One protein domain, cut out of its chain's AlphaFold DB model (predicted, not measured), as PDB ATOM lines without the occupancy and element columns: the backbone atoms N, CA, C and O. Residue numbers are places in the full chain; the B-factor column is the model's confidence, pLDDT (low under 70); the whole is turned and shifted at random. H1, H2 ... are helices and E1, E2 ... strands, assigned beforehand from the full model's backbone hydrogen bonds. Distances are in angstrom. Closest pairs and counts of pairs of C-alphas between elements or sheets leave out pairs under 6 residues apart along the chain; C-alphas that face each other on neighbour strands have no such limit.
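What this domain is: This is residues 215 to 276 and 292 to 373 of the 374 residues of the protein "BTB_2 domain-containing protein" of Raphidocelis subcapitata (UniProt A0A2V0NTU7). A twisted wall of five strands has helices over one face and no named helix over the other: H2, the longest helix, crosses E1 and E5, with H4 and H5 on the same face. H6 runs beside the edge strand E4, and H1 packs on H6 farther from the sheet. The printed part has 144 residues, with named elements in the order H1 H2 H3 E1 E2 E3 H4 H5 H6 E4 H7 E5; the sheet, E3 E2 E1 E5 E4, is antiparallel throughout. The class is mixed, helices and strands, and the whole is compact, with a radius of gyration of the C-alphas of 15.1 A and spans of 51 by 33 by 29 A.

Where its parts are: Residues 215 to 227 hold no named element. H1, residues 228 to 236, begins at C-alpha 228 (34.243, 22.850, -61.618). H2, residues 238 to 251, is 19.9 A long; H3 is residues 258 to 261. E1, residues 264 to 270, is 19.8 A long and E2, residues 295 to 301, 20.0 A; E3 is residues 306 to 311. H4 is residues 317 to 323, H5 326 to 331, and H6, 333 to 344, is 15.8 A long. E4 is residues 346 to 350 and H7 359 to 362. E5, residues 366 to 372, is 19.3 A long and ends at C-alpha 372 (38.870, 3.162, -56.510).

How they stand to each other: N 297 and O 309 of the hairpin E2 and E3 are 2.8 A apart, within hydrogen-bond range, as are N 267 and O 298 of E1 and E2, N 266 and O 368 of E1 and E5, and N 347 and O 371 of E4 and E5, each 2.8 A. H2 is on the sheet at a height of 10.9 A; its closest C-alphas to E1 are Ala 251 and Val 264, 6.3 A. H4, at 8.9 A, lies over E2, and H5, at 7.7 A, only just over none. H6 only just stands at the sheet's level, at 3.6 A; C-alphas Leu 340 and Ile 346 of E4 are 5.1 A apart. H3 also stands at the sheet's level. H1 touches H6, C-alphas Thr 230 and Ile 339 being 5.4 A apart. H7 is only just not on the sheet, with 4 pairs of C-alphas within 10 A. Every O i to N i+4 pair is within hydrogen-bond range in H1, H2, H4, H5 and H6; H3 and H7 are too short for one.

The domain as a whole: The farthest C-alphas, Asn 225 and Arg 276, are 51.4 A apart. Residues 277 to 291 are not printed; C-alphas 276 and 292 are 15.6 A apart across this cut. Of the links printed whole, none is long. The pLDDT is under 70 at residues 215 to 216, 224 to 226, 254 to 258 and 275 to 276.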
ATOM      1  N   SER A 215      56.040  10.705 -62.698       58.06
ATOM      2  CA  SER A 215      54.770  11.329 -63.079       58.06
ATOM      3  C   SER A 215      53.908  10.498 -64.038       58.06
ATOM      4  O   SER A 215      52.714  10.755 -64.129       58.06
ATOM      5  N   LYS A 216      54.461   9.493 -64.735       64.75
ATOM      6  CA  LYS A 216      53.673   8.607 -65.614       64.75
ATOM      7  C   LYS A 216      52.760   7.641 -64.853       64.75
ATOM      8  O   LYS A 216      51.897   7.032 -65.478       64.75
ATOM      9  N   PHE A 217      52.962   7.465 -63.547       71.75
ATOM     10  CA  PHE A 217      52.220   6.478 -62.754       71.75
ATOM     11  C   PHE A 217      51.030   7.066 -61.997       71.75
ATOM     12  O   PHE A 217      50.187   6.310 -61.521       71.75
ATOM     13  N   VAL A 218      50.936   8.394 -61.907       83.94
ATOM     14  CA  VAL A 218      49.793   9.060 -61.279       83.94
ATOM     15  C   VAL A 218      48.626   9.044 -62.272       83.94
ATOM     16  O   VAL A 218      48.822   9.438 -63.427       83.94
ATOM     17  N   PRO A 219      47.428   8.572 -61.877       85.31
ATOM     18  CA  PRO A 219      46.259   8.631 -62.744       85.31
ATOM     19  C   PRO A 219      46.009  10.077 -63.181       85.31
ATOM     20  O   PRO A 219      46.104  11.007 -62.379       85.31
ATOM     21  N   GLN A 220      45.697  10.260 -64.462       88.69
ATOM     22  CA  GLN A 220      45.211  11.545 -64.951       88.69
ATOM     23  C   GLN A 220      43.845  11.828 -64.302       88.69
ATOM     24  O   GLN A 220      43.083  10.875 -64.101       88.69
ATOM     25  N   PRO A 221      43.532  13.094 -63.981       87.06
ATOM     26  CA  PRO A 221      42.190  13.467 -63.553       87.06
ATOM     27  C   PRO A 221      41.146  12.978 -64.570       87.06
ATOM     28  O   PRO A 221      41.401  13.032 -65.779       87.06
ATOM     29  N   LEU A 222      39.981  12.513 -64.102       84.62
ATOM     30  CA  LEU A 222      38.803  12.362 -64.957       84.62
ATOM     31  C   LEU A 222      38.544  13.708 -65.644       84.62
ATOM     32  O   LEU A 222      38.790  14.763 -65.061       84.62
ATOM     33  N   GLU A 223      38.116  13.672 -66.907       81.19
ATOM     34  CA  GLU A 223      38.010  14.863 -67.753       81.19
ATOM     35  C   GLU A 223      37.414  16.069 -67.007       81.19
ATOM     36  O   GLU A 223      36.377  15.963 -66.349       81.19
ATOM     37  N   SER A 224      38.085  17.223 -67.130       60.59
ATOM     38  CA  SER A 224      37.979  18.412 -66.260       60.59
ATOM     39  C   SER A 224      36.609  19.107 -66.186       60.59
ATOM     40  O   SER A 224      36.507  20.221 -65.669       60.59
ATOM     41  N   ASN A 225      35.549  18.493 -66.706       63.41
ATOM     42  CA  ASN A 225      34.202  19.043 -66.733       63.41
ATOM     43  C   ASN A 225      33.278  18.488 -65.638       63.41
ATOM     44  O   ASN A 225      32.214  19.072 -65.435       63.41
ATOM     45  N   ALA A 226      33.655  17.415 -64.931       61.16
ATOM     46  CA  ALA A 226      32.761  16.768 -63.966       61.16
ATOM     47  C   ALA A 226      32.460  17.653 -62.739       61.16
ATOM     48  O   ALA A 226      31.295  17.787 -62.366       61.16
ATOM     49  N   PHE A 227      33.462  18.340 -62.165       76.69
ATOM     50  CA  PHE A 227      33.270  19.195 -60.984       76.69
ATOM     51  C   PHE A 227      34.143  20.455 -61.022       76.69
ATOM     52  O   PHE A 227      35.337  20.464 -60.739       76.69
ATOM     53  N   LYS A 228      33.520  21.590 -61.358       84.50
ATOM     54  CA  LYS A 228      34.243  22.850 -61.618       84.50
ATOM     55  C   LYS A 228      34.993  23.410 -60.403       84.50
ATOM     56  O   LYS A 228      35.949  24.162 -60.586       84.50
ATOM     57  N   TRP A 229      34.554  23.119 -59.176       94.62
ATOM     58  CA  TRP A 229      35.141  23.732 -57.981       94.62
ATOM     59  C   TRP A 229      36.382  22.982 -57.476       94.62
ATOM     60  O   TRP A 229      37.347  23.648 -57.107       94.62
ATOM     61  N   THR A 230      36.400  21.646 -57.510       94.19
ATOM     62  CA  THR A 230      37.541  20.808 -57.093       94.19
ATOM     63  C   THR A 230      38.738  21.021 -58.006       94.19
ATOM     64  O   THR A 230      39.832  21.317 -57.518       94.19
ATOM     65  N   ALA A 231      38.520  21.005 -59.323       93.62
ATOM     66  CA  ALA A 231      39.545  21.301 -60.316       93.62
ATOM     67  C   ALA A 231      40.121  22.711 -60.124       93.62
ATOM     68  O   ALA A 231      41.339  22.894 -60.056       93.62
ATOM     69  N   LYS A 232      39.252  23.721 -59.961       94.50
ATOM     70  CA  LYS A 232      39.682  25.105 -59.710       94.50
ATOM     71  C   LYS A 232      40.460  25.224 -58.398       94.50
ATOM     72  O   LYS A 232      41.494  25.886 -58.371       94.50
ATOM     73  N   TYR A 233      40.007  24.563 -57.333       94.75
ATOM     74  CA  TYR A 233      40.685  24.571 -56.037       94.75
ATOM     75  C   TYR A 233      42.076  23.935 -56.130       94.75
ATOM     76  O   TYR A 233      43.049  24.518 -55.652       94.75
ATOM     77  N   LEU A 234      42.200  22.789 -56.810       94.44
ATOM     78  CA  LEU A 234      43.489  22.154 -57.097       94.44
ATOM     79  C   LEU A 234      44.409  23.035 -57.949       94.44
ATOM     80  O   LEU A 234      45.630  23.000 -57.771       94.44
ATOM     81  N   GLN A 235      43.856  23.817 -58.877       94.19
ATOM     82  CA  GLN A 235      44.620  24.757 -59.702       94.19
ATOM     83  C   GLN A 235      45.175  25.928 -58.883       94.19
ATOM     84  O   GLN A 235      46.321  26.324 -59.095       94.19
ATOM     85  N   THR A 236      44.410  26.441 -57.920       96.62
ATOM     86  CA  THR A 236      44.826  27.579 -57.087       96.62
ATOM     87  C   THR A 236      45.627  27.179 -55.846       96.62
ATOM     88  O   THR A 236      46.380  27.996 -55.326       96.62
ATOM     89  N   ASN A 237      45.479  25.946 -55.349       96.88
ATOM     90  CA  ASN A 237      46.124  25.473 -54.123       96.88
ATOM     91  C   ASN A 237      47.234  24.454 -54.429       96.88
ATOM     92  O   ASN A 237      47.005  23.244 -54.507       96.88
ATOM     93  N   GLU A 238      48.463  24.955 -54.572       95.88
ATOM     94  CA  GLU A 238      49.644  24.126 -54.850       95.88
ATOM     95  C   GLU A 238      49.931  23.107 -53.741       95.88
ATOM     96  O   GLU A 238      50.308  21.971 -54.031       95.88
ATOM     97  N   ARG A 239      49.703  23.473 -52.471       95.12
ATOM     98  CA  ARG A 239      49.946  22.580 -51.330       95.12
ATOM     99  C   ARG A 239      48.999  21.383 -51.355       95.12
ATOM    100  O   ARG A 239      49.456  20.251 -51.217       95.12
ATOM    101  N   MET A 240      47.709  21.617 -51.601       96.62
ATOM    102  CA  MET A 240      46.719  20.545 -51.763       96.62
ATOM    103  C   MET A 240      47.069  19.638 -52.944       96.62
ATOM    104  O   MET A 240      47.041  18.416 -52.810       96.62
ATOM    105  N   ARG A 241      47.475  20.219 -54.081       95.75
ATOM    106  CA  ARG A 241      47.935  19.444 -55.241       95.75
ATOM    107  C   ARG A 241      49.127  18.553 -54.891       95.75
ATOM    108  O   ARG A 241      49.151  17.393 -55.297       95.75
ATOM    109  N   GLY A 242      50.082  19.070 -54.117       95.38
ATOM    110  CA  GLY A 242      51.214  18.300 -53.607       95.38
ATOM    111  C   GLY A 242      50.770  17.114 -52.750       95.38
ATOM    112  O   GLY A 242      51.201  15.994 -53.003       95.38
ATOM    113  N   VAL A 243      49.851  17.330 -51.803       96.19
ATOM    114  CA  VAL A 243      49.310  16.262 -50.940       96.19
ATOM    115  C   VAL A 243      48.583  15.188 -51.746       96.19
ATOM    116  O   VAL A 243      48.866  14.004 -51.569       96.19
ATOM    117  N   VAL A 244      47.703  15.585 -52.668       96.25
ATOM    118  CA  VAL A 244      46.995  14.653 -53.561       96.25
ATOM    119  C   VAL A 244      47.987  13.845 -54.392       96.25
ATOM    120  O   VAL A 244      47.894  12.622 -54.437       96.25
ATOM    121  N   THR A 245      48.982  14.507 -54.985       95.00
ATOM    122  CA  THR A 245      50.018  13.833 -55.781       95.00
ATOM    123  C   THR A 245      50.784  12.822 -54.934       95.00
ATOM    124  O   THR A 245      50.935  11.681 -55.354       95.00
ATOM    125  N   THR A 246      51.211  13.194 -53.725       95.12
ATOM    126  CA  THR A 246      51.919  12.288 -52.810       95.12
ATOM    127  C   THR A 246      51.069  11.069 -52.437       95.12
ATOM    128  O   THR A 246      51.581   9.952 -52.445       95.12
ATOM    129  N   LEU A 247      49.779  11.249 -52.136       95.38
ATOM    130  CA  LEU A 247      48.882  10.133 -51.806       95.38
ATOM    131  C   LEU A 247      48.672   9.194 -52.995       95.38
ATOM    132  O   LEU A 247      48.723   7.976 -52.830       95.38
ATOM    133  N   LEU A 248      48.478   9.745 -54.195       94.62
ATOM    134  CA  LEU A 248      48.354   8.945 -55.409       94.62
ATOM    135  C   LEU A 248      49.666   8.228 -55.734       94.62
ATOM    136  O   LEU A 248      49.655   7.045 -56.044       94.62
ATOM    137  N   GLU A 249      50.817   8.879 -55.597       92.88
ATOM    138  CA  GLU A 249      52.106   8.208 -55.774       92.88
ATOM    139  C   GLU A 249      52.293   7.046 -54.792       92.88
ATOM    140  O   GLU A 249      52.755   5.988 -55.206       92.88
ATOM    141  N   LEU A 250      51.898   7.202 -53.521       92.81
ATOM    142  CA  LEU A 250      51.906   6.113 -52.535       92.81
ATOM    143  C   LEU A 250      50.956   4.977 -52.921       92.81
ATOM    144  O   LEU A 250      51.318   3.808 -52.796       92.81
ATOM    145  N   ALA A 251      49.768   5.303 -53.427       92.50
ATOM    146  CA  ALA A 251      48.766   4.311 -53.802       92.50
ATOM    147  C   ALA A 251      49.073   3.566 -55.114       92.50
ATOM    148  O   ALA A 251      48.603   2.443 -55.317       92.50
ATOM    149  N   TYR A 252      49.848   4.187 -56.008       89.88
ATOM    150  CA  TYR A 252      50.207   3.666 -57.333       89.88
ATOM    151  C   TYR A 252      51.700   3.313 -57.463       89.88
ATOM    152  O   TYR A 252      52.187   3.074 -58.573       89.88
ATOM    153  N   LEU A 253      52.438   3.284 -56.350       84.31
ATOM    154  CA  LEU A 253      53.875   3.024 -56.330       84.31
ATOM    155  C   LEU A 253      54.187   1.625 -56.899       84.31
ATOM    156  O   LEU A 253      53.640   0.609 -56.475       84.31
ATOM    157  N   ALA A 254      55.082   1.582 -57.889       62.19
ATOM    158  CA  ALA A 254      55.561   0.348 -58.506       62.19
ATOM    159  C   ALA A 254      56.260  -0.559 -57.465       62.19
ATOM    160  O   ALA A 254      56.904  -0.037 -56.553       62.19
ATOM    161  N   PRO A 255      56.195  -1.899 -57.600       58.91
ATOM    162  CA  PRO A 255      55.893  -2.635 -58.833       58.91
ATOM    163  C   PRO A 255      54.410  -2.879 -59.144       58.91
ATOM    164  O   PRO A 255      54.105  -3.339 -60.244       58.91
ATOM    165  N   HIS A 256      53.477  -2.553 -58.246       60.28
ATOM    166  CA  HIS A 256      52.092  -2.995 -58.398       60.28
ATOM    167  C   HIS A 256      51.111  -1.827 -58.474       60.28
ATOM    168  O   HIS A 256      51.046  -0.972 -57.600       60.28
ATOM    169  N   ARG A 257      50.313  -1.828 -59.548       67.88
ATOM    170  CA  ARG A 257      49.137  -0.980 -59.805       67.88
ATOM    171  C   ARG A 257      48.019  -1.277 -58.797       67.88
ATOM    172  O   ARG A 257      46.912  -1.646 -59.166       67.88
ATOM    173  N   ALA A 258      48.320  -1.181 -57.515       69.81
ATOM    174  CA  ALA A 258      47.519  -1.735 -56.444       69.81
ATOM    175  C   ALA A 258      46.119  -1.145 -56.343       69.81
ATOM    176  O   ALA A 258      45.161  -1.884 -56.126       69.81
ATOM    177  N   LEU A 259      45.987   0.159 -56.582       76.81
ATOM    178  CA  LEU A 259      44.677   0.794 -56.608       76.81
ATOM    179  C   LEU A 259      43.810   0.316 -57.791       76.81
ATOM    180  O   LEU A 259      42.595   0.466 -57.767       76.81
ATOM    181  N   HIS A 260      44.395  -0.302 -58.825       79.00
ATOM    182  CA  HIS A 260      43.607  -0.994 -59.851       79.00
ATOM    183  C   HIS A 260      43.057  -2.338 -59.363       79.00
ATOM    184  O   HIS A 260      42.099  -2.834 -59.942       79.00
ATOM    185  N   THR A 261      43.665  -2.935 -58.333       76.94
ATOM    186  CA  THR A 261      43.243  -4.225 -57.763       76.94
ATOM    187  C   THR A 261      42.284  -4.083 -56.583       76.94
ATOM    188  O   THR A 261      41.784  -5.095 -56.104       76.94
ATOM    189  N   GLY A 262      42.009  -2.855 -56.128       86.38
ATOM    190  CA  GLY A 262      41.035  -2.579 -55.077       86.38
ATOM    191  C   GLY A 262      41.520  -1.544 -54.064       86.38
ATOM    192  O   GLY A 262      42.031  -0.483 -54.421       86.38
ATOM    193  N   LYS A 263      41.334  -1.868 -52.784       93.38
ATOM    194  CA  LYS A 263      41.572  -1.000 -51.624       93.38
ATOM    195  C   LYS A 263      43.069  -0.904 -51.275       93.38
ATOM    196  O   LYS A 263      43.769  -1.923 -51.324       93.38
ATOM    197  N   VAL A 264      43.551   0.289 -50.922       95.25
ATOM    198  CA  VAL A 264      44.926   0.563 -50.457       95.25
ATOM    199  C   VAL A 264      44.883   1.373 -49.162       95.25
ATOM    200  O   VAL A 264      44.348   2.476 -49.140       95.25
ATOM    201  N   SER A 265      45.475   0.853 -48.092       95.69
ATOM    202  CA  SER A 265      45.622   1.540 -46.809       95.69
ATOM    203  C   SER A 265      46.986   2.219 -46.727       95.69
ATOM    204  O   SER A 265      48.014   1.574 -46.921       95.69
ATOM    205  N   ILE A 266      46.999   3.516 -46.439       96.56
ATOM    206  CA  ILE A 266      48.197   4.335 -46.250       96.56
ATOM    207  C   ILE A 266      48.205   4.815 -44.804       96.56
ATOM    208  O   ILE A 266      47.302   5.531 -44.378       96.56
ATOM    209  N   THR A 267      49.255   4.487 -44.067       96.56
ATOM    210  CA  THR A 267      49.470   4.954 -42.700       96.56
ATOM    211  C   THR A 267      50.751   5.769 -42.654       96.56
ATOM    212  O   THR A 267      51.826   5.278 -42.988       96.56
ATOM    213  N   ILE A 268      50.647   7.026 -42.239       95.75
ATOM    214  CA  ILE A 268      51.784   7.906 -41.982       95.75
ATOM    215  C   ILE A 268      51.780   8.174 -40.487       95.75
ATOM    216  O   ILE A 268      50.930   8.914 -39.986       95.75
ATOM    217  N   ALA A 269      52.721   7.558 -39.784       94.38
ATOM    218  CA  ALA A 269      52.852   7.665 -38.347       94.38
ATOM    219  C   ALA A 269      54.128   8.414 -37.966       94.38
ATOM    220  O   ALA A 269      55.167   8.249 -38.594       94.38
ATOM    221  N   SER A 270      54.063   9.230 -36.922       92.25
ATOM    222  CA  SER A 270      55.250   9.839 -36.316       92.25
ATOM    223  C   SER A 270      55.453   9.218 -34.947       92.25
ATOM    224  O   SER A 270      54.512   9.203 -34.144       92.25
ATOM    225  N   GLU A 271      56.663   8.732 -34.665       87.62
ATOM    226  CA  GLU A 271      56.977   8.157 -33.361       87.62
ATOM    227  C   GLU A 271      56.701   9.181 -32.256       87.62
ATOM    228  O   GLU A 271      57.213  10.306 -32.233       87.62
ATOM    229  N   CYS A 272      55.826   8.784 -31.342       81.44
ATOM    230  CA  CYS A 272      55.372   9.618 -30.254       81.44
ATOM    231  C   CYS A 272      56.199   9.294 -29.010       81.44
ATOM    232  O   CYS A 272      56.053   8.224 -28.426       81.44
ATOM    233  N   THR A 273      57.045  10.218 -28.557       74.62
ATOM    234  CA  THR A 273      57.786  10.059 -27.293       74.62
ATOM    235  C   THR A 273      56.950  10.404 -26.058       74.62
ATOM    236  O   THR A 273      57.426  10.227 -24.942       74.62
ATOM    237  N   HIS A 274      55.702  10.857 -26.231       74.38
ATOM    238  CA  HIS A 274      54.840  11.297 -25.129       74.38
ATOM    239  C   HIS A 274      54.334  10.161 -24.228       74.38
ATOM    240  O   HIS A 274      53.861  10.449 -23.135       74.38
ATOM    241  N   ASP A 275      54.431   8.901 -24.663       62.31
ATOM    242  CA  ASP A 275      54.023   7.740 -23.856       62.31
ATOM    243  C   ASP A 275      55.189   7.157 -23.033       62.31
ATOM    244  O   ASP A 275      55.008   6.385 -22.094       62.31
ATOM    245  N   ARG A 276      56.429   7.560 -23.343       63.16
ATOM    246  CA  ARG A 276      57.594   7.204 -22.532       63.16
ATOM    247  C   ARG A 276      57.680   8.185 -21.368       63.16
ATOM    248  O   ARG A 276      57.627   9.395 -21.573       63.16
ATOM    249  N   ASP A 292      62.839  16.053 -35.175       78.94
ATOM    250  CA  ASP A 292      63.680  15.005 -34.587       78.94
ATOM    251  C   ASP A 292      62.974  13.645 -34.541       78.94
ATOM    252  O   ASP A 292      63.581  12.636 -34.179       78.94
ATOM    253  N   LYS A 293      61.691  13.593 -34.918       85.19
ATOM    254  CA  LYS A 293      60.884  12.377 -34.822       85.19
ATOM    255  C   LYS A 293      61.046  11.522 -36.071       85.19
ATOM    256  O   LYS A 293      61.027  12.019 -37.194       85.19
ATOM    257  N   LEU A 294      61.179  10.215 -35.858       90.50
ATOM    258  CA  LEU A 294      61.107   9.237 -36.933       90.50
ATOM    259  C   LEU A 294      59.677   9.221 -37.480       90.50
ATOM    260  O   LEU A 294      58.719   9.090 -36.713       90.50
ATOM    261  N   GLN A 295      59.537   9.352 -38.795       93.19
ATOM    262  CA  GLN A 295      58.256   9.213 -39.476       93.19
ATOM    263  C   GLN A 295      58.231   7.876 -40.212       93.19
ATOM    264  O   GLN A 295      59.118   7.590 -41.005       93.19
ATOM    265  N   VAL A 296      57.220   7.057 -39.966       95.12
ATOM    266  CA  VAL A 296      57.024   5.762 -40.613       95.12
ATOM    267  C   VAL A 296      55.866   5.878 -41.596       95.12
ATOM    268  O   VAL A 296      54.752   6.234 -41.217       95.12
ATOM    269  N   VAL A 297      56.130   5.587 -42.866       96.00
ATOM    270  CA  VAL A 297      55.123   5.516 -43.928       96.00
ATOM    271  C   VAL A 297      54.926   4.049 -44.282       96.00
ATOM    272  O   VAL A 297      55.832   3.409 -44.811       96.00
ATOM    273  N   SER A 298      53.744   3.518 -43.991       95.31
ATOM    274  CA  SER A 298      53.325   2.159 -44.325       95.31
ATOM    275  C   SER A 298      52.229   2.213 -45.381       95.31
ATOM    276  O   SER A 298      51.297   3.011 -45.275       95.31
ATOM    277  N   VAL A 299      52.328   1.374 -46.406       95.31
ATOM    278  CA  VAL A 299      51.286   1.216 -47.419       95.31
ATOM    279  C   VAL A 299      50.973  -0.262 -47.568       95.31
ATOM    280  O   VAL A 299      51.881  -1.073 -47.731       95.31
ATOM    281  N   LYS A 300      49.688  -0.613 -47.503       94.06
ATOM    282  CA  LYS A 300      49.177  -1.983 -47.599       94.06
ATOM    283  C   LYS A 300      48.099  -2.041 -48.671       94.06
ATOM    284  O   LYS A 300      47.126  -1.296 -48.607       94.06
ATOM    285  N   GLY A 301      48.245  -2.921 -49.651       93.06
ATOM    286  CA  GLY A 301      47.205  -3.176 -50.641       93.06
ATOM    287  C   GLY A 301      46.359  -4.397 -50.302       93.06
ATOM    288  O   GLY A 301      46.824  -5.353 -49.686       93.06
ATOM    289  N   SER A 302      45.122  -4.397 -50.786       90.12
ATOM    290  CA  SER A 302      44.180  -5.527 -50.695       90.12
ATOM    291  C   SER A 302      44.688  -6.824 -51.338       90.12
ATOM    292  O   SER A 302      44.289  -7.907 -50.924       90.12
ATOM    293  N   SER A 303      45.614  -6.742 -52.296       87.44
ATOM    294  CA  SER A 303      46.285  -7.900 -52.903       87.44
ATOM    295  C   SER A 303      47.375  -8.529 -52.018       87.44
ATOM    296  O   SER A 303      48.085  -9.424 -52.468       87.44
ATOM    297  N   GLY A 304      47.516  -8.080 -50.767       87.69
ATOM    298  CA  GLY A 304      48.433  -8.652 -49.778       87.69
ATOM    299  C   GLY A 304      49.856  -8.099 -49.828       87.69
ATOM    300  O   GLY A 304      50.675  -8.461 -48.986       87.69
ATOM    301  N   TRP A 305      50.172  -7.204 -50.768       87.62
ATOM    302  CA  TRP A 305      51.450  -6.498 -50.744       87.62
ATOM    303  C   TRP A 305      51.432  -5.403 -49.679       87.62
ATOM    304  O   TRP A 305      50.415  -4.751 -49.429       87.62
ATOM    305  N   ALA A 306      52.592  -5.173 -49.084       92.25
ATOM    306  CA  ALA A 306      52.820  -4.065 -48.183       92.25
ATOM    307  C   ALA A 306      54.257  -3.570 -48.339       92.25
ATOM    308  O   ALA A 306      55.160  -4.365 -48.607       92.25
ATOM    309  N   PHE A 307      54.476  -2.275 -48.148       94.12
ATOM    310  CA  PHE A 307      55.810  -1.752 -47.884       94.12
ATOM    311  C   PHE A 307      55.764  -0.778 -46.716       94.12
ATOM    312  O   PHE A 307      54.746  -0.149 -46.433       94.12
ATOM    313  N   GLU A 308      56.903  -0.641 -46.059       94.81
ATOM    314  CA  GLU A 308      57.100   0.295 -44.969       94.81
ATOM    315  C   GLU A 308      58.436   1.004 -45.170       94.81
ATOM    316  O   GLU A 308      59.433   0.377 -45.539       94.81
ATOM    317  N   MET A 309      58.456   2.317 -44.963       94.56
ATOM    318  CA  MET A 309      59.680   3.107 -44.961       94.56
ATOM    319  C   MET A 309      59.729   4.008 -43.732       94.56
ATOM    320  O   MET A 309      58.743   4.648 -43.375       94.56
ATOM    321  N   ALA A 310      60.898   4.069 -43.099       94.62
ATOM    322  CA  ALA A 310      61.155   4.916 -41.946       94.62
ATOM    323  C   ALA A 310      62.039   6.097 -42.368       94.62
ATOM    324  O   ALA A 310      63.208   5.927 -42.710       94.62
ATOM    325  N   LEU A 311      61.464   7.292 -42.340       93.25
ATOM    326  CA  LEU A 311      62.074   8.546 -42.748       93.25
ATOM    327  C   LEU A 311      62.672   9.240 -41.529       93.25
ATOM    328  O   LEU A 311      61.980   9.568 -40.561       93.25
ATOM    329  N   ARG A 312      63.979   9.498 -41.596       90.25
ATOM    330  CA  ARG A 312      64.683  10.320 -40.609       90.25
ATOM    331  C   ARG A 312      64.815  11.751 -41.129       90.25
ATOM    332  O   ARG A 312      65.401  11.937 -42.201       90.25
ATOM    333  N   PRO A 313      64.388  12.764 -40.360       84.44
ATOM    334  CA  PRO A 313      64.486  14.165 -40.773       84.44
ATOM    335  C   PRO A 313      65.908  14.596 -41.165       84.44
ATOM    336  O   PRO A 313      66.104  15.328 -42.134       84.44
ATOM    337  N   SER A 314      66.921  14.100 -40.446       82.62
ATOM    338  CA  SER A 314      68.323  14.501 -40.618       82.62
ATOM    339  C   SER A 314      68.993  13.942 -41.875       82.62
ATOM    340  O   SER A 314      69.892  14.580 -42.425       82.62
ATOM    341  N   SER A 315      68.577  12.767 -42.356       82.56
ATOM    342  CA  SER A 315      69.174  12.127 -43.536       82.56
ATOM    343  C   SER A 315      68.319  12.254 -44.794       82.56
ATOM    344  O   SER A 315      68.848  12.143 -45.902       82.56
ATOM    345  N   GLU A 316      67.014  12.495 -44.644       85.12
ATOM    346  CA  GLU A 316      66.036  12.382 -45.731       85.12
ATOM    347  C   GLU A 316      65.063  13.563 -45.794       85.12
ATOM    348  O   GLU A 316      63.910  13.394 -46.176       85.12
ATOM    349  N   LEU A 317      65.542  14.774 -45.492       85.31
ATOM    350  CA  LEU A 317      64.727  15.994 -45.402       85.31
ATOM    351  C   LEU A 317      63.734  16.177 -46.566       85.31
ATOM    352  O   LEU A 317      62.568  16.454 -46.341       85.31
ATOM    353  N   ALA A 318      64.158  15.938 -47.811       85.88
ATOM    354  CA  ALA A 318      63.279  16.089 -48.975       85.88
ATOM    355  C   ALA A 318      62.123  15.066 -49.029       85.88
ATOM    356  O   ALA A 318      61.064  15.377 -49.566       85.88
ATOM    357  N   LEU A 319      62.326  13.841 -48.529       85.56
ATOM    358  CA  LEU A 319      61.254  12.844 -48.422       85.56
ATOM    359  C   LEU A 319      60.393  13.135 -47.197       85.56
ATOM    360  O   LEU A 319      59.174  13.076 -47.292       85.56
ATOM    361  N   PHE A 320      61.025  13.512 -46.089       88.12
ATOM    362  CA  PHE A 320      60.335  13.906 -44.871       88.12
ATOM    363  C   PHE A 320      59.360  15.063 -45.131       88.12
ATOM    364  O   PHE A 320      58.169  14.923 -44.880       88.12
ATOM    365  N   ASP A 321      59.811  16.154 -45.753       88.25
ATOM    366  CA  ASP A 321      58.950  17.294 -46.095       88.25
ATOM    367  C   ASP A 321      57.817  16.892 -47.055       88.25
ATOM    368  O   ASP A 321      56.692  17.374 -46.941       88.25
ATOM    369  N   LYS A 322      58.092  15.965 -47.985       90.25
ATOM    370  CA  LYS A 322      57.099  15.459 -48.942       90.25
ATOM    371  C   LYS A 322      56.014  14.607 -48.278       90.25
ATOM    372  O   LYS A 322      54.858  14.690 -48.688       90.25
ATOM    373  N   PHE A 323      56.380  13.775 -47.304       90.38
ATOM    374  CA  PHE A 323      55.474  12.845 -46.621       90.38
ATOM    375  C   PHE A 323      54.939  13.384 -45.289       90.38
ATOM    376  O   PHE A 323      54.030  12.795 -44.702       90.38
ATOM    377  N   SER A 324      55.409  14.544 -44.829       90.81
ATOM    378  CA  SER A 324      54.866  15.286 -43.685       90.81
ATOM    379  C   SER A 324      53.541  15.982 -44.034       90.81
ATOM    380  O   SER A 324      53.375  17.194 -43.883       90.81
ATOM    381  N   ILE A 325      52.574  15.197 -44.514       94.06
ATOM    382  CA  ILE A 325      51.248  15.658 -44.941       94.06
ATOM    383  C   ILE A 325      50.163  15.442 -43.883       94.06
ATOM    384  O   ILE A 325      49.067  15.958 -44.054       94.06
ATOM    385  N   ALA A 326      50.444  14.708 -42.799       91.94
ATOM    386  CA  ALA A 326      49.436  14.274 -41.826       91.94
ATOM    387  C   ALA A 326      48.605  15.433 -41.248       91.94
ATOM    388  O   ALA A 326      47.380  15.396 -41.318       91.94
ATOM    389  N   GLU A 327      49.264  16.490 -40.769       92.19
ATOM    390  CA  GLU A 327      48.593  17.668 -40.205       92.19
ATOM    391  C   GLU A 327      47.701  18.353 -41.248       92.19
ATOM    392  O   GLU A 327      46.525  18.614 -41.010       92.19
ATOM    393  N   PHE A 328      48.231  18.546 -42.459       94.31
ATOM    394  CA  PHE A 328      47.485  19.173 -43.546       94.31
ATOM    395  C   PHE A 328      46.272  18.340 -43.976       94.31
ATOM    396  O   PHE A 328      45.217  18.904 -44.269       94.31
ATOM    397  N   VAL A 329      46.413  17.012 -44.018       93.56
ATOM    398  CA  VAL A 329      45.316  16.093 -44.338       93.56
ATOM    399  C   VAL A 329      44.215  16.189 -43.286       93.56
ATOM    400  O   VAL A 329      43.047  16.241 -43.660       93.56
ATOM    401  N   GLN A 330      44.559  16.256 -41.999       91.69
ATOM    402  CA  GLN A 330      43.554  16.369 -40.940       91.69
ATOM    403  C   GLN A 330      42.791  17.689 -40.991       91.69
ATOM    404  O   GLN A 330      41.564  17.683 -40.894       91.69
ATOM    405  N   ASP A 331      43.488  18.799 -41.225       95.06
ATOM    406  CA  ASP A 331      42.851  20.116 -41.315       95.06
ATOM    407  C   ASP A 331      41.954  20.255 -42.558       95.06
ATOM    408  O   ASP A 331      41.022  21.059 -42.571       95.06
ATOM    409  N   ASN A 332      42.215  19.471 -43.611       96.19
ATOM    410  CA  ASN A 332      41.542  19.596 -44.905       96.19
ATOM    411  C   ASN A 332      40.845  18.305 -45.357       96.19
ATOM    412  O   ASN A 332      40.619  18.122 -46.556       96.19
ATOM    413  N   TRP A 333      40.483  17.421 -44.422       95.38
ATOM    414  CA  TRP A 333      39.975  16.077 -44.720       95.38
ATOM    415  C   TRP A 333      38.815  16.075 -45.724       95.38
ATOM    416  O   TRP A 333      38.873  15.393 -46.745       95.38
ATOM    417  N   PHE A 334      37.787  16.892 -45.479       96.50
ATOM    418  CA  PHE A 334      36.600  16.959 -46.338       96.50
ATOM    419  C   PHE A 334      36.917  17.440 -47.757       96.50
ATOM    420  O   PHE A 334      36.384  16.907 -48.727       96.50
ATOM    421  N   VAL A 335      37.804  18.432 -47.881       96.31
ATOM    422  CA  VAL A 335      38.211  18.988 -49.179       96.31
ATOM    423  C   VAL A 335      39.034  17.962 -49.950       96.31
ATOM    424  O   VAL A 335      38.800  17.753 -51.137       96.31
ATOM    425  N   LEU A 336      39.961  17.285 -49.271       96.62
ATOM    426  CA  LEU A 336      40.776  16.230 -49.859       96.62
ATOM    427  C   LEU A 336      39.917  15.055 -50.346       96.62
ATOM    428  O   LEU A 336      40.098  14.605 -51.475       96.62
ATOM    429  N   ALA A 337      38.980  14.581 -49.522       96.50
ATOM    430  CA  ALA A 337      38.087  13.483 -49.878       96.50
ATOM    431  C   ALA A 337      37.207  13.833 -51.088       96.50
ATOM    432  O   ALA A 337      37.066  13.014 -51.996       96.50
ATOM    433  N   ALA A 338      36.675  15.060 -51.143       95.81
ATOM    434  CA  ALA A 338      35.914  15.539 -52.296       95.81
ATOM    435  C   ALA A 338      36.775  15.595 -53.565       95.81
ATOM    436  O   ALA A 338      36.371  15.073 -54.594       95.81
ATOM    437  N   ILE A 339      37.995  16.135 -53.482       95.88
ATOM    438  CA  ILE A 339      38.923  16.187 -54.619       95.88
ATOM    439  C   ILE A 339      39.271  14.784 -55.129       95.88
ATOM    440  O   ILE A 339      39.239  14.546 -56.333       95.88
ATOM    441  N   LEU A 340      39.617  13.850 -54.237       95.88
ATOM    442  CA  LEU A 340      39.959  12.479 -54.626       95.88
ATOM    443  C   LEU A 340      38.777  11.775 -55.303       95.88
ATOM    444  O   LEU A 340      38.969  11.079 -56.303       95.88
ATOM    445  N   LYS A 341      37.560  12.005 -54.808       95.19
ATOM    446  CA  LYS A 341      36.340  11.436 -55.378       95.19
ATOM    447  C   LYS A 341      36.006  12.046 -56.738       95.19
ATOM    448  O   LYS A 341      35.836  11.305 -57.701       95.19
ATOM    449  N   ASP A 342      35.938  13.368 -56.810       94.50
ATOM    450  CA  ASP A 342      35.431  14.104 -57.969       94.50
ATOM    451  C   ASP A 342      36.426  14.087 -59.140       94.50
ATOM    452  O   ASP A 342      36.025  13.907 -60.288       94.50
ATOM    453  N   GLU A 343      37.726  14.235 -58.857       94.06
ATOM    454  CA  GLU A 343      38.763  14.324 -59.894       94.06
ATOM    455  C   GLU A 343      39.368  12.965 -60.245       94.06
ATOM    456  O   GLU A 343      39.856  12.793 -61.356       94.06
ATOM    457  N   TYR A 344      39.378  11.993 -59.327       93.75
ATOM    458  CA  TYR A 344      40.078  10.717 -59.543       93.75
ATOM    459  C   TYR A 344      39.187   9.480 -59.400       93.75
ATOM    460  O   TYR A 344      39.655   8.373 -59.679       93.75
ATOM    461  N   GLY A 345      37.923   9.629 -58.985       93.81
ATOM    462  CA  GLY A 345      37.039   8.491 -58.717       93.81
ATOM    463  C   GLY A 345      37.513   7.646 -57.531       93.81
ATOM    464  O   GLY A 345      37.295   6.436 -57.500       93.81
ATOM    465  N   ILE A 346      38.229   8.254 -56.579       95.75
ATOM    466  CA  ILE A 346      38.815   7.567 -55.425       95.75
ATOM    467  C   ILE A 346      38.085   7.996 -54.160       95.75
ATOM    468  O   ILE A 346      38.083   9.168 -53.789       95.75
ATOM    469  N   ILE A 347      37.505   7.029 -53.463       96.50
ATOM    470  CA  ILE A 347      36.924   7.232 -52.142       96.50
ATOM    471  C   ILE A 347      38.055   7.152 -51.119       96.50
ATOM    472  O   ILE A 347      38.825   6.193 -51.104       96.50
ATOM    473  N   ALA A 348      38.161   8.176 -50.277       97.12
ATOM    474  CA  ALA A 348      39.092   8.216 -49.162       97.12
ATOM    475  C   ALA A 348      38.325   8.079 -47.843       97.12
ATOM    476  O   ALA A 348      37.446   8.886 -47.541       97.12
ATOM    477  N   GLU A 349      38.684   7.072 -47.053       96.94
ATOM    478  CA  GLU A 349      38.131   6.796 -45.728       96.94
ATOM    479  C   GLU A 349      39.231   6.923 -44.676       96.94
ATOM    480  O   GLU A 349      40.364   6.499 -44.900       96.94
ATOM    481  N   GLU A 350      38.926   7.503 -43.519       96.00
ATOM    482  CA  GLU A 350      39.877   7.539 -42.412       96.00
ATOM    483  C   GLU A 350      39.783   6.229 -41.622       96.00
ATOM    484  O   GLU A 350      38.713   5.846 -41.144       96.00
ATOM    485  N   ASP A 351      40.910   5.544 -41.459       94.69
ATOM    486  CA  ASP A 351      40.981   4.315 -40.683       94.69
ATOM    487  C   ASP A 351      41.220   4.638 -39.201       94.69
ATOM    488  O   ASP A 351      42.332   4.936 -38.754       94.69
ATOM    489  N   ALA A 352      40.143   4.571 -38.420       92.88
ATOM    490  CA  ALA A 352      40.177   4.857 -36.992       92.88
ATOM    491  C   ALA A 352      40.950   3.810 -36.169       92.88
ATOM    492  O   ALA A 352      41.350   4.122 -35.045       92.88
ATOM    493  N   SER A 353      41.179   2.603 -36.703       91.88
ATOM    494  CA  SER A 353      41.813   1.508 -35.953       91.88
ATOM    495  C   SER A 353      43.281   1.782 -35.616       91.88
ATOM    496  O   SER A 353      43.773   1.341 -34.581       91.88
ATOM    497  N   ASN A 354      43.954   2.583 -36.447       89.25
ATOM    498  CA  ASN A 354      45.367   2.930 -36.310       89.25
ATOM    499  C   ASN A 354      45.595   4.323 -35.690       89.25
ATOM    500  O   ASN A 354      46.700   4.867 -35.760       89.25
ATOM    501  N   LYS A 355      44.565   4.937 -35.089       89.19
ATOM    502  CA  LYS A 355      44.713   6.253 -34.454       89.19
ATOM    503  C   LYS A 355      45.522   6.148 -33.158       89.19
ATOM    504  O   LYS A 355      45.177   5.345 -32.290       89.19
ATOM    505  N   PRO A 356      46.539   7.006 -32.950       89.31
ATOM    506  CA  PRO A 356      47.264   7.018 -31.691       89.31
ATOM    507  C   PRO A 356      46.347   7.449 -30.538       89.31
ATOM    508  O   PRO A 356      45.516   8.361 -30.655       89.31
ATOM    509  N   THR A 357      46.544   6.815 -29.384       89.75
ATOM    510  CA  THR A 357      45.869   7.163 -28.125       89.75
ATOM    511  C   THR A 357      46.270   8.562 -27.651       89.75
ATOM    512  O   THR A 357      45.425   9.319 -27.176       89.75
ATOM    513  N   CYS A 358      47.535   8.943 -27.857       87.75
ATOM    514  CA  CYS A 358      48.067  10.252 -27.494       87.75
ATOM    515  C   CYS A 358      47.428  11.386 -28.317       87.75
ATOM    516  O   CYS A 358      47.643  11.494 -29.525       87.75
ATOM    517  N   ALA A 359      46.711  12.290 -27.638       86.31
ATOM    518  CA  ALA A 359      46.024  13.429 -28.255       86.31
ATOM    519  C   ALA A 359      46.965  14.361 -29.040       86.31
ATOM    520  O   ALA A 359      46.612  14.801 -30.131       86.31
ATOM    521  N   ALA A 360      48.179  14.608 -28.533       83.56
ATOM    522  CA  ALA A 360      49.173  15.437 -29.218       83.56
ATOM    523  C   ALA A 360      49.664  14.794 -30.525       83.56
ATOM    524  O   ALA A 360      49.938  15.487 -31.500       83.56
ATOM    525  N   CYS A 361      49.743  13.463 -30.559       87.62
ATOM    526  CA  CYS A 361      50.201  12.722 -31.728       87.62
ATOM    527  C   CYS A 361      49.080  12.487 -32.743       87.62
ATOM    528  O   CYS A 361      49.379  12.228 -33.902       87.62
ATOM    529  N   ARG A 362      47.802  12.662 -32.381       90.06
ATOM    530  CA  ARG A 362      46.708  12.554 -33.358       90.06
ATOM    531  C   ARG A 362      46.927  13.465 -34.560       90.06
ATOM    532  O   ARG A 362      46.792  12.969 -35.662       90.06
ATOM    533  N   ARG A 363      47.387  14.708 -34.379       90.31
ATOM    534  CA  ARG A 363      47.627  15.654 -35.492       90.31
ATOM    535  C   ARG A 363      48.747  15.261 -36.453       90.31
ATOM    536  O   ARG A 363      48.714  15.616 -37.624       90.31
ATOM    537  N   SER A 364      49.740  14.524 -35.965       91.12
ATOM    538  CA  SER A 364      50.930  14.134 -36.730       91.12
ATOM    539  C   SER A 364      50.855  12.715 -37.295       91.12
ATOM    540  O   SER A 364      51.852  12.210 -37.814       91.12
ATOM    541  N   ASN A 365      49.719  12.041 -37.125       94.19
ATOM    542  CA  ASN A 365      49.508  10.667 -37.548       94.19
ATOM    543  C   ASN A 365      48.227  10.608 -38.375       94.19
ATOM    544  O   ASN A 365      47.187  11.108 -37.951       94.19
ATOM    545  N   VAL A 366      48.286   9.983 -39.541       96.00
ATOM    546  CA  VAL A 366      47.112   9.789 -40.387       96.00
ATOM    547  C   VAL A 366      47.089   8.355 -40.896       96.00
ATOM    548  O   VAL A 366      48.111   7.832 -41.335       96.00
ATOM    549  N   SER A 367      45.927   7.713 -40.814       96.56
ATOM    550  CA  SER A 367      45.683   6.408 -41.421       96.56
ATOM    551  C   SER A 367      44.490   6.540 -42.347       96.56
ATOM    552  O   SER A 367      43.394   6.888 -41.913       96.56
ATOM    553  N   LEU A 368      44.729   6.329 -43.632       96.94
ATOM    554  CA  LEU A 368      43.752   6.477 -44.696       96.94
ATOM    555  C   LEU A 368      43.566   5.148 -45.389       96.94
ATOM    556  O   LEU A 368      44.515   4.383 -45.548       96.94
ATOM    557  N   THR A 369      42.369   4.928 -45.901       96.69
ATOM    558  CA  THR A 369      42.137   3.897 -46.888       96.69
ATOM    559  C   THR A 369      41.543   4.495 -48.148       96.69
ATOM    560  O   THR A 369      40.557   5.221 -48.103       96.69
ATOM    561  N   LEU A 370      42.194   4.218 -49.272       96.62
ATOM    562  CA  LEU A 370      41.834   4.692 -50.594       96.62
ATOM    563  C   LEU A 370      41.242   3.532 -51.389       96.62
ATOM    564  O   LEU A 370      41.850   2.465 -51.496       96.62
ATOM    565  N   GLU A 371      40.067   3.746 -51.961       95.62
ATOM    566  CA  GLU A 371      39.345   2.750 -52.742       95.62
ATOM    567  C   GLU A 371      38.913   3.359 -54.073       95.62
ATOM    568  O   GLU A 371      38.301   4.426 -54.115       95.62
ATOM    569  N   LYS A 372      39.271   2.706 -55.180       94.06
ATOM    570  CA  LYS A 372      38.870   3.162 -56.510       94.06
ATOM    571  C   LYS A 372      37.436   2.726 -56.787       94.06
ATOM    572  O   LYS A 372      37.166   1.529 -56.833       94.06
ATOM    573  N   HIS A 373      36.545   3.685 -57.017       88.62
ATOM    574  CA  HIS A 373      35.202   3.398 -57.500       88.62
ATOM    575  C   HIS A 373      35.274   3.211 -59.019       88.62
ATOM    576  O   HIS A 373      35.743   4.100 -59.733       88.62
TER     577      HIS A 373